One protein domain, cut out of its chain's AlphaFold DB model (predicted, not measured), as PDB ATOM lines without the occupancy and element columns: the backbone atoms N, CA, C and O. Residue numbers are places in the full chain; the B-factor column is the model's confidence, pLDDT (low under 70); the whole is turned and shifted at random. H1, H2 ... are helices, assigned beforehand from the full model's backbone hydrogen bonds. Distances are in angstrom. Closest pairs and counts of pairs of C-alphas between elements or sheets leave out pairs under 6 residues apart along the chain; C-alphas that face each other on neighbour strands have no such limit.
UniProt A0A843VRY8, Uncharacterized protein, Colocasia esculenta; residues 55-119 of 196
ATOM      1  N   LEU A  55     -40.319 -39.150 -15.007       94.94
ATOM      2  CA  LEU A  55     -40.640 -39.865 -16.250       94.94
ATOM      3  C   LEU A  55     -40.617 -38.948 -17.477       94.94
ATOM      4  O   LEU A  55     -40.018 -39.291 -18.496       94.94
ATOM      5  N   VAL A  56     -41.223 -37.762 -17.381       94.88
ATOM      6  CA  VAL A  56     -41.220 -36.779 -18.475       94.88
ATOM      7  C   VAL A  56     -39.794 -36.330 -18.793       94.88
ATOM      8  O   VAL A  56     -39.417 -36.240 -19.961       94.88
ATOM      9  N   GLN A  57     -38.982 -36.091 -17.768       94.19
ATOM     10  CA  GLN A  57     -37.596 -35.672 -17.935       94.19
ATOM     11  C   GLN A  57     -36.726 -36.792 -18.520       94.19
ATOM     12  O   GLN A  57     -35.890 -36.524 -19.384       94.19
ATOM     13  N   ALA A  58     -36.967 -38.050 -18.141       93.88
ATOM     14  CA  ALA A  58     -36.320 -39.210 -18.751       93.88
ATOM     15  C   ALA A  58     -36.688 -39.352 -20.237       93.88
ATOM     16  O   ALA A  58     -35.801 -39.540 -21.069       93.88
ATOM     17  N   MET A  59     -37.967 -39.181 -20.591       94.69
ATOM     18  CA  MET A  59     -38.416 -39.205 -21.987       94.69
ATOM     19  C   MET A  59     -37.807 -38.070 -22.812       94.69
ATOM     20  O   MET A  59     -37.332 -38.305 -23.921       94.69
ATOM     21  N   GLN A  60     -37.785 -36.844 -22.280       95.06
ATOM     22  CA  GLN A  60     -37.145 -35.711 -22.954       95.06
ATOM     23  C   GLN A  60     -35.651 -35.956 -23.140       95.06
ATOM     24  O   GLN A  60     -35.131 -35.754 -24.233       95.06
ATOM     25  N   THR A  61     -34.968 -36.454 -22.108       94.38
ATOM     26  CA  THR A  61     -33.546 -36.806 -22.194       94.38
ATOM     27  C   THR A  61     -33.318 -37.848 -23.283       94.38
ATOM     28  O   THR A  61     -32.471 -37.643 -24.145       94.38
ATOM     29  N   GLN A  62     -34.127 -38.909 -23.322       94.38
ATOM     30  CA  GLN A  62     -34.050 -39.937 -24.360       94.38
ATOM     31  C   GLN A  62     -34.287 -39.360 -25.763       94.38
ATOM     32  O   GLN A  62     -33.552 -39.697 -26.693       94.38
ATOM     33  N   ALA A  63     -35.270 -38.471 -25.921       92.62
ATOM     34  CA  ALA A  63     -35.560 -37.809 -27.191       92.62
ATOM     35  C   ALA A  63     -34.398 -36.912 -27.641       92.62
ATOM     36  O   ALA A  63     -33.992 -36.962 -28.802       92.62
ATOM     37  N   HIS A  64     -33.808 -36.142 -26.725       94.06
ATOM     38  CA  HIS A  64     -32.628 -35.329 -27.010       94.06
ATOM     39  C   HIS A  64     -31.418 -36.188 -27.379       94.06
ATOM     40  O   HIS A  64     -30.711 -35.859 -28.328       94.06
ATOM     41  N   THR A  65     -31.198 -37.309 -26.687       93.00
ATOM     42  CA  THR A  65     -30.126 -38.251 -27.022       93.00
ATOM     43  C   THR A  65     -30.336 -38.862 -28.405       93.00
ATOM     44  O   THR A  65     -29.396 -38.888 -29.195       93.00
ATOM     45  N   GLN A  66     -31.555 -39.295 -28.747       91.56
ATOM     46  CA  GLN A  66     -31.853 -39.797 -30.093       91.56
ATOM     47  C   GLN A  66     -31.647 -38.722 -31.164       91.56
ATOM     48  O   GLN A  66     -31.000 -38.992 -32.172       91.56
ATOM     49  N   ALA A  67     -32.127 -37.499 -30.933       89.94
ATOM     50  CA  ALA A  67     -31.942 -36.393 -31.867       89.94
ATOM     51  C   ALA A  67     -30.455 -36.058 -32.071       89.94
ATOM     52  O   ALA A  67     -30.016 -35.856 -33.200       89.94
ATOM     53  N   ALA A  68     -29.656 -36.050 -30.999       89.44
ATOM     54  CA  ALA A  68     -28.217 -35.812 -31.081       89.44
ATOM     55  C   ALA A  68     -27.485 -36.927 -31.847       89.44
ATOM     56  O   ALA A  68     -26.631 -36.633 -32.685       89.44
ATOM     57  N   LEU A  69     -27.850 -38.192 -31.609       89.88
ATOM     58  CA  LEU A  69     -27.313 -39.334 -32.354       89.88
ATOM     59  C   LEU A  69     -27.691 -39.267 -33.836       89.88
ATOM     60  O   LEU A  69     -26.851 -39.531 -34.691       89.88
ATOM     61  N   GLN A  70     -28.920 -38.856 -34.150       85.81
ATOM     62  CA  GLN A  70     -29.368 -38.672 -35.527       85.81
ATOM     63  C   GLN A  70     -28.578 -37.563 -36.229       85.81
ATOM     64  O   GLN A  70     -28.068 -37.789 -37.322       85.81
ATOM     65  N   VAL A  71     -28.378 -36.411 -35.581       82.19
ATOM     66  CA  VAL A  71     -27.552 -35.318 -36.125       82.19
ATOM     67  C   VAL A  71     -26.099 -35.758 -36.323       82.19
ATOM     68  O   VAL A  71     -25.493 -35.394 -37.326       82.19
ATOM     69  N   GLN A  72     -25.528 -36.561 -35.419       83.69
ATOM     70  CA  GLN A  72     -24.182 -37.123 -35.600       83.69
ATOM     71  C   GLN A  72     -24.105 -38.099 -36.780       83.69
ATOM     72  O   GLN A  72     -23.142 -38.044 -37.543       83.69
ATOM     73  N   LEU A  73     -25.114 -38.958 -36.955       78.56
ATOM     74  CA  LEU A  73     -25.204 -39.879 -38.090       78.56
ATOM     75  C   LEU A  73     -25.288 -39.106 -39.415       78.56
ATOM     76  O   LEU A  73     -24.614 -39.435 -40.388       78.56
ATOM     77  N   GLU A  74     -26.073 -38.030 -39.430       69.56
ATOM     78  CA  GLU A  74     -26.229 -37.147 -40.583       69.56
ATOM     79  C   GLU A  74     -24.998 -36.277 -40.842       69.56
ATOM     80  O   GLU A  74     -24.703 -35.985 -41.994       69.56
ATOM     81  N   ALA A  75     -24.254 -35.887 -39.805       69.25
ATOM     82  CA  ALA A  75     -23.013 -35.129 -39.947       69.25
ATOM     83  C   ALA A  75     -21.866 -35.979 -40.519       69.25
ATOM     84  O   ALA A  75     -20.975 -35.438 -41.174       69.25
ATOM     85  N   GLN A  76     -21.884 -37.298 -40.293       65.25
ATOM     86  CA  GLN A  76     -20.952 -38.230 -40.936       65.25
ATOM     87  C   GLN A  76     -21.390 -38.629 -42.352       65.25
ATOM     88  O   GLN A  76     -20.556 -39.040 -43.158       65.25
ATOM     89  N   ALA A  77     -22.672 -38.476 -42.688       63.72
ATOM     90  CA  ALA A  77     -23.178 -38.719 -44.028       63.72
ATOM     91  C   ALA A  77     -22.929 -37.494 -44.931       63.72
ATOM     92  O   ALA A  77     -23.472 -36.413 -44.708       63.72
ATOM     93  N   GLN A  78     -22.125 -37.648 -45.990       56.00
ATOM     94  CA  GLN A  78     -21.965 -36.600 -47.008       56.00
ATOM     95  C   GLN A  78     -23.343 -36.186 -47.580       56.00
ATOM     96  O   GLN A  78     -24.248 -37.018 -47.682       56.00
ATOM     97  N   PRO A  79     -23.535 -34.920 -48.003       58.44
ATOM     98  CA  PRO A  79     -24.813 -34.423 -48.529       58.44
ATOM     99  C   PRO A  79     -25.330 -35.193 -49.762       58.44
ATOM    100  O   PRO A  79     -26.523 -35.131 -50.063       58.44
ATOM    101  N   SER A  80     -24.469 -35.960 -50.445       58.25
ATOM    102  CA  SER A  80     -24.840 -36.923 -51.491       58.25
ATOM    103  C   SER A  80     -25.679 -38.095 -50.968       58.25
ATOM    104  O   SER A  80     -26.521 -38.602 -51.707       58.25
ATOM    105  N   LEU A  81     -25.505 -38.500 -49.707       58.81
ATOM    106  CA  LEU A  81     -26.202 -39.633 -49.099       58.81
ATOM    107  C   LEU A  81     -27.630 -39.276 -48.687       58.81
ATOM    108  O   LEU A  81     -28.549 -40.028 -48.994       58.81
ATOM    109  N   ARG A  82     -27.860 -38.094 -48.095       58.31
ATOM    110  CA  ARG A  82     -29.210 -37.643 -47.688       58.31
ATOM    111  C   ARG A  82     -30.199 -37.608 -48.861       58.31
ATOM    112  O   ARG A  82     -31.309 -38.109 -48.729       58.31
ATOM    113  N   SER A  83     -29.790 -37.093 -50.025       58.59
ATOM    114  CA  SER A  83     -30.644 -37.082 -51.231       58.59
ATOM    115  C   SER A  83     -30.922 -38.474 -51.805       58.59
ATOM    116  O   SER A  83     -31.887 -38.641 -52.546       58.59
ATOM    117  N   ARG A  84     -30.083 -39.473 -51.500       56.84
ATOM    118  CA  ARG A  84     -30.203 -40.833 -52.049       56.84
ATOM    119  C   ARG A  84     -30.924 -41.784 -51.102       56.84
ATOM    120  O   ARG A  84     -31.726 -42.574 -51.578       56.84
ATOM    121  N   LEU A  85     -30.748 -41.622 -49.791       57.28
ATOM    122  CA  LEU A  85     -31.526 -42.309 -48.756       57.28
ATOM    123  C   LEU A  85     -33.022 -41.963 -48.822       57.28
ATOM    124  O   LEU A  85     -33.850 -42.821 -48.554       57.28
ATOM    125  N   VAL A  86     -33.384 -40.739 -49.228       58.44
ATOM    126  CA  VAL A  86     -34.794 -40.348 -49.450       58.44
ATOM    127  C   VAL A  86     -35.372 -40.964 -50.736       58.44
ATOM    128  O   VAL A  86     -36.585 -41.081 -50.872       58.44
ATOM    129  N   ALA A  87     -34.522 -41.361 -51.689       57.59
ATOM    130  CA  ALA A  87     -34.944 -41.850 -53.003       57.59
ATOM    131  C   ALA A  87     -35.080 -43.379 -53.092       57.59
ATOM    132  O   ALA A  87     -35.644 -43.880 -54.064       57.59
ATOM    133  N   PHE A  88     -34.568 -44.119 -52.111       56.38
ATOM    134  CA  PHE A  88     -34.631 -45.573 -52.084       56.38
ATOM    135  C   PHE A  88     -35.383 -46.032 -50.834       56.38
ATOM    136  O   PHE A  88     -34.955 -45.780 -49.710       56.38
ATOM    137  N   ASP A  89     -36.491 -46.745 -51.045       56.69
ATOM    138  CA  ASP A  89     -37.186 -47.540 -50.027       56.69
ATOM    139  C   ASP A  89     -36.282 -48.710 -49.604       56.69
ATOM    140  O   ASP A  89     -36.455 -49.866 -49.997       56.69
ATOM    141  N   HIS A  90     -35.224 -48.407 -48.858       59.72
ATOM    142  CA  HIS A  90     -34.384 -49.433 -48.272       59.72
ATOM    143  C   HIS A  90     -35.178 -50.100 -47.153       59.72
ATOM    144  O   HIS A  90     -35.630 -49.444 -46.212       59.72
ATOM    145  N   ARG A  91     -35.345 -51.421 -47.241       67.69
ATOM    146  CA  ARG A  91     -36.124 -52.200 -46.268       67.69
ATOM    147  C   ARG A  91     -35.527 -52.117 -44.859       67.69
ATOM    148  O   ARG A  91     -36.239 -52.346 -43.882       67.69
ATOM    149  N   THR A  92     -34.237 -51.781 -44.757       69.69
ATOM    150  CA  THR A  92     -33.528 -51.494 -43.509       69.69
ATOM    151  C   THR A  92     -32.501 -50.360 -43.691       69.69
ATOM    152  O   THR A  92     -31.925 -50.202 -44.770       69.69
ATOM    153  N   PRO A  93     -32.221 -49.574 -42.633       69.69
ATOM    154  CA  PRO A  93     -31.222 -48.501 -42.676       69.69
ATOM    155  C   PRO A  93     -29.788 -49.010 -42.898       69.69
ATOM    156  O   PRO A  93     -28.967 -48.296 -43.462       69.69
ATOM    157  N   ASP A  94     -29.481 -50.248 -42.506       71.38
ATOM    158  CA  ASP A  94     -28.151 -50.848 -42.682       71.38
ATOM    159  C   ASP A  94     -27.821 -51.125 -44.160       71.38
ATOM    160  O   ASP A  94     -26.716 -50.849 -44.636       71.38
ATOM    161  N   GLU A  95     -28.816 -51.572 -44.930       76.44
ATOM    162  CA  GLU A  95     -28.686 -51.774 -46.374       76.44
ATOM    163  C   GLU A  95     -28.492 -50.436 -47.102       76.44
ATOM    164  O   GLU A  95     -27.655 -50.320 -48.004       76.44
ATOM    165  N   ALA A  96     -29.214 -49.401 -46.665       74.69
ATOM    166  CA  ALA A  96     -29.072 -48.040 -47.169       74.69
ATOM    167  C   ALA A  96     -27.654 -47.496 -46.967       74.69
ATOM    168  O   ALA A  96     -27.053 -46.934 -47.884       74.69
ATOM    169  N   LEU A  97     -27.099 -47.695 -45.768       76.19
ATOM    170  CA  LEU A  97     -25.747 -47.269 -45.420       76.19
ATOM    171  C   LEU A  97     -24.689 -48.073 -46.182       76.19
ATOM    172  O   LEU A  97     -23.761 -47.490 -46.736       76.19
ATOM    173  N   SER A  98     -24.847 -49.392 -46.291       77.50
ATOM    174  CA  SER A  98     -23.905 -50.260 -47.010       77.50
ATOM    175  C   SER A  98     -23.845 -49.947 -48.509       77.50
ATOM    176  O   SER A  98     -22.762 -49.847 -49.093       77.50
ATOM    177  N   THR A  99     -25.005 -49.744 -49.138       75.19
ATOM    178  CA  THR A  99     -25.093 -49.354 -50.556       75.19
ATOM    179  C   THR A  99     -24.533 -47.952 -50.793       75.19
ATOM    180  O   THR A  99     -23.764 -47.750 -51.735       75.19
ATOM    181  N   SER A 100     -24.832 -47.016 -49.892       75.31
ATOM    182  CA  SER A 100     -24.268 -45.665 -49.869       75.31
ATOM    183  C   SER A 100     -22.739 -45.671 -49.772       75.31
ATOM    184  O   SER A 100     -22.071 -45.107 -50.635       75.31
ATOM    185  N   CYS A 101     -22.164 -46.373 -48.790       78.81
ATOM    186  CA  CYS A 101     -20.714 -46.474 -48.597       78.81
ATOM    187  C   CYS A 101     -19.995 -47.044 -49.823       78.81
ATOM    188  O   CYS A 101     -18.959 -46.524 -50.240       78.81
ATOM    189  N   ARG A 102     -20.553 -48.095 -50.437       79.06
ATOM    190  CA  ARG A 102     -19.979 -48.691 -51.650       79.06
ATOM    191  C   ARG A 102     -19.947 -47.692 -52.805       79.06
ATOM    192  O   ARG A 102     -18.953 -47.597 -53.517       79.06
ATOM    193  N   GLN A 103     -21.022 -46.935 -52.966       78.06
ATOM    194  CA  GLN A 103     -21.162 -45.990 -54.058       78.06
ATOM    195  C   GLN A 103     -20.304 -44.733 -53.893       78.06
ATOM    196  O   GLN A 103     -19.783 -44.213 -54.880       78.06
ATOM    197  N   GLU A 104     -20.129 -44.263 -52.658       75.69
ATOM    198  CA  GLU A 104     -19.181 -43.193 -52.336       75.69
ATOM    199  C   GLU A 104     -17.745 -43.641 -52.640       75.69
ATOM    200  O   GLU A 104     -17.002 -42.903 -53.283       75.69
ATOM    201  N   GLY A 105     -17.387 -44.885 -52.298       80.69
ATOM    202  CA  GLY A 105     -16.090 -45.468 -52.651       80.69
ATOM    203  C   GLY A 105     -15.857 -45.546 -54.165       80.69
ATOM    204  O   GLY A 105     -14.808 -45.128 -54.652       80.69
ATOM    205  N   GLU A 106     -16.848 -46.016 -54.928       78.69
ATOM    206  CA  GLU A 106     -16.795 -46.060 -56.399       78.69
ATOM    207  C   GLU A 106     -16.672 -44.645 -57.012       78.69
ATOM    208  O   GLU A 106     -15.898 -44.425 -57.949       78.69
ATOM    209  N   MET A 107     -17.391 -43.659 -56.464       78.69
ATOM    210  CA  MET A 107     -17.329 -42.258 -56.896       78.69
ATOM    211  C   MET A 107     -15.973 -41.612 -56.584       78.69
ATOM    212  O   MET A 107     -15.410 -40.907 -57.429       78.69
ATOM    213  N   GLU A 108     -15.428 -41.853 -55.393       86.38
ATOM    214  CA  GLU A 108     -14.118 -41.347 -54.991       86.38
ATOM    215  C   GLU A 108     -13.011 -41.952 -55.857       86.38
ATOM    216  O   GLU A 108     -12.145 -41.229 -56.356       86.38
ATOM    217  N   GLN A 109     -13.099 -43.250 -56.148       85.56
ATOM    218  CA  GLN A 109     -12.171 -43.942 -57.036       85.56
ATOM    219  C   GLN A 109     -12.200 -43.357 -58.457       85.56
ATOM    220  O   GLN A 109     -11.146 -43.075 -59.030       85.56
ATOM    221  N   TYR A 110     -13.387 -43.060 -58.994       83.38
ATOM    222  CA  TYR A 110     -13.538 -42.379 -60.284       83.38
ATOM    223  C   TYR A 110     -12.931 -40.965 -60.286       83.38
ATOM    224  O   TYR A 110     -12.248 -40.565 -61.235       83.38
ATOM    225  N   LEU A 111     -13.141 -40.185 -59.222       86.25
ATOM    226  CA  LEU A 111     -12.564 -38.843 -59.092       86.25
ATOM    227  C   LEU A 111     -11.038 -38.880 -58.957       86.25
ATOM    228  O   LEU A 111     -10.353 -38.021 -59.526       86.25
ATOM    229  N   LEU A 112     -10.502 -39.868 -58.241       86.31
ATOM    230  CA  LEU A 112      -9.067 -40.111 -58.124       86.31
ATOM    231  C   LEU A 112      -8.466 -40.530 -59.464       86.31
ATOM    232  O   LEU A 112      -7.442 -39.971 -59.853       86.31
ATOM    233  N   GLU A 113      -9.120 -41.412 -60.218       85.75
ATOM    234  CA  GLU A 113      -8.680 -41.809 -61.558       85.75
ATOM    235  C   GLU A 113      -8.704 -40.630 -62.540       85.75
ATOM    236  O   GLU A 113      -7.756 -40.419 -63.302       85.75
ATOM    237  N   LYS A 114      -9.739 -39.787 -62.471       86.56
ATOM    238  CA  LYS A 114      -9.826 -38.560 -63.270       86.56
ATOM    239  C   LYS A 114      -8.718 -37.568 -62.903       86.56
ATOM    240  O   LYS A 114      -8.082 -37.007 -63.796       86.56
ATOM    241  N   LYS A 115      -8.441 -37.376 -61.607       89.00
ATOM    242  CA  LYS A 115      -7.311 -36.555 -61.130       89.00
ATOM    243  C   LYS A 115      -5.962 -37.156 -61.533       89.00
ATOM    244  O   LYS A 115      -5.064 -36.405 -61.901       89.00
ATOM    245  N   ALA A 116      -5.812 -38.477 -61.505       82.44
ATOM    246  CA  ALA A 116      -4.600 -39.172 -61.927       82.44
ATOM    247  C   ALA A 116      -4.377 -39.048 -63.443       82.44
ATOM    248  O   ALA A 116      -3.262 -38.766 -63.873       82.44
ATOM    249  N   SER A 117      -5.435 -39.154 -64.250       75.69
ATOM    250  CA  SER A 117      -5.384 -38.917 -65.699       75.69
ATOM    251  C   SER A 117      -5.091 -37.459 -66.050       75.69
ATOM    252  O   SER A 117      -4.429 -37.197 -67.049       75.69
ATOM    253  N   GLN A 118      -5.527 -36.510 -65.218       69.25
ATOM    254  CA  GLN A 118      -5.238 -35.085 -65.398       69.25
ATOM    255  C   GLN A 118      -3.820 -34.696 -64.940       69.25
ATOM    256  O   GLN A 118      -3.250 -33.746 -65.471       69.25
ATOM    257  N   LYS A 119      -3.238 -35.428 -63.977       65.31
ATOM    258  CA  LYS A 119      -1.859 -35.236 -63.490       65.31
ATOM    259  C   LYS A 119      -0.799 -35.972 -64.310       65.31
ATOM    260  O   LYS A 119       0.385 -35.695 -64.129       65.31
TER     261      LYS A 119
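Overview. This is residues 55 to 119 of the 196 residues of an uncharacterized protein of Colocasia esculenta (UniProt A0A843VRY8). Two long helices, H3 and H1, reach out to the two ends of a thin, drawn-out rod, and short H2 lies in the turn of chain between them. Residues 105 to 119 of H3 and 55 to 73 of H1 stick out free. The printed part has 65 residues with three named helices, H1, H2, H3 in chain order, and is all helix. It is extended, with a radius of gyration of the C-alphas of 17.1 A and spans of 61 by 26 by 15 A.

Along the chain. Find C-alpha 93 at (-31.222, -48.501, -42.676); from there H3, residues 93 to 119, runs 38.4 A to C-alpha 119 at (-1.859, -35.236, -63.490). H2 is residues 79 to 85. H1, residues 55 to 76, starts at C-alpha 55, (-40.640, -39.865, -16.250), and is 31.6 A long.

Arrangement. Look at residues 96 to 100 of H3: with these alone it only just touches H2, with 3 pairs of C-alphas within 8 A, the closest Leu 81 and Ser 100 at 6.4 A. This helical hairpin runs opposite ways at a steep tilt of 41 degrees. H1 and H2 are close but not clearly touching; their closest C-alphas, Glu 74 and Arg 82, are 7.7 A apart. H1 and H3 are apart. Every O i to N i+4 pair is within hydrogen-bond range in H1 and H3; H2 has 1 of 3, and 1 of 4 O i to N i+3 pairs.

Size, cuts and confidence. The C-alphas of Leu 55 and Lys 119, the two farthest apart, are 61.3 A apart. The printed part has no cut and no long link. In the B-factor column, pLDDT is under 70 at residues 74 to 93 and 118 to 119.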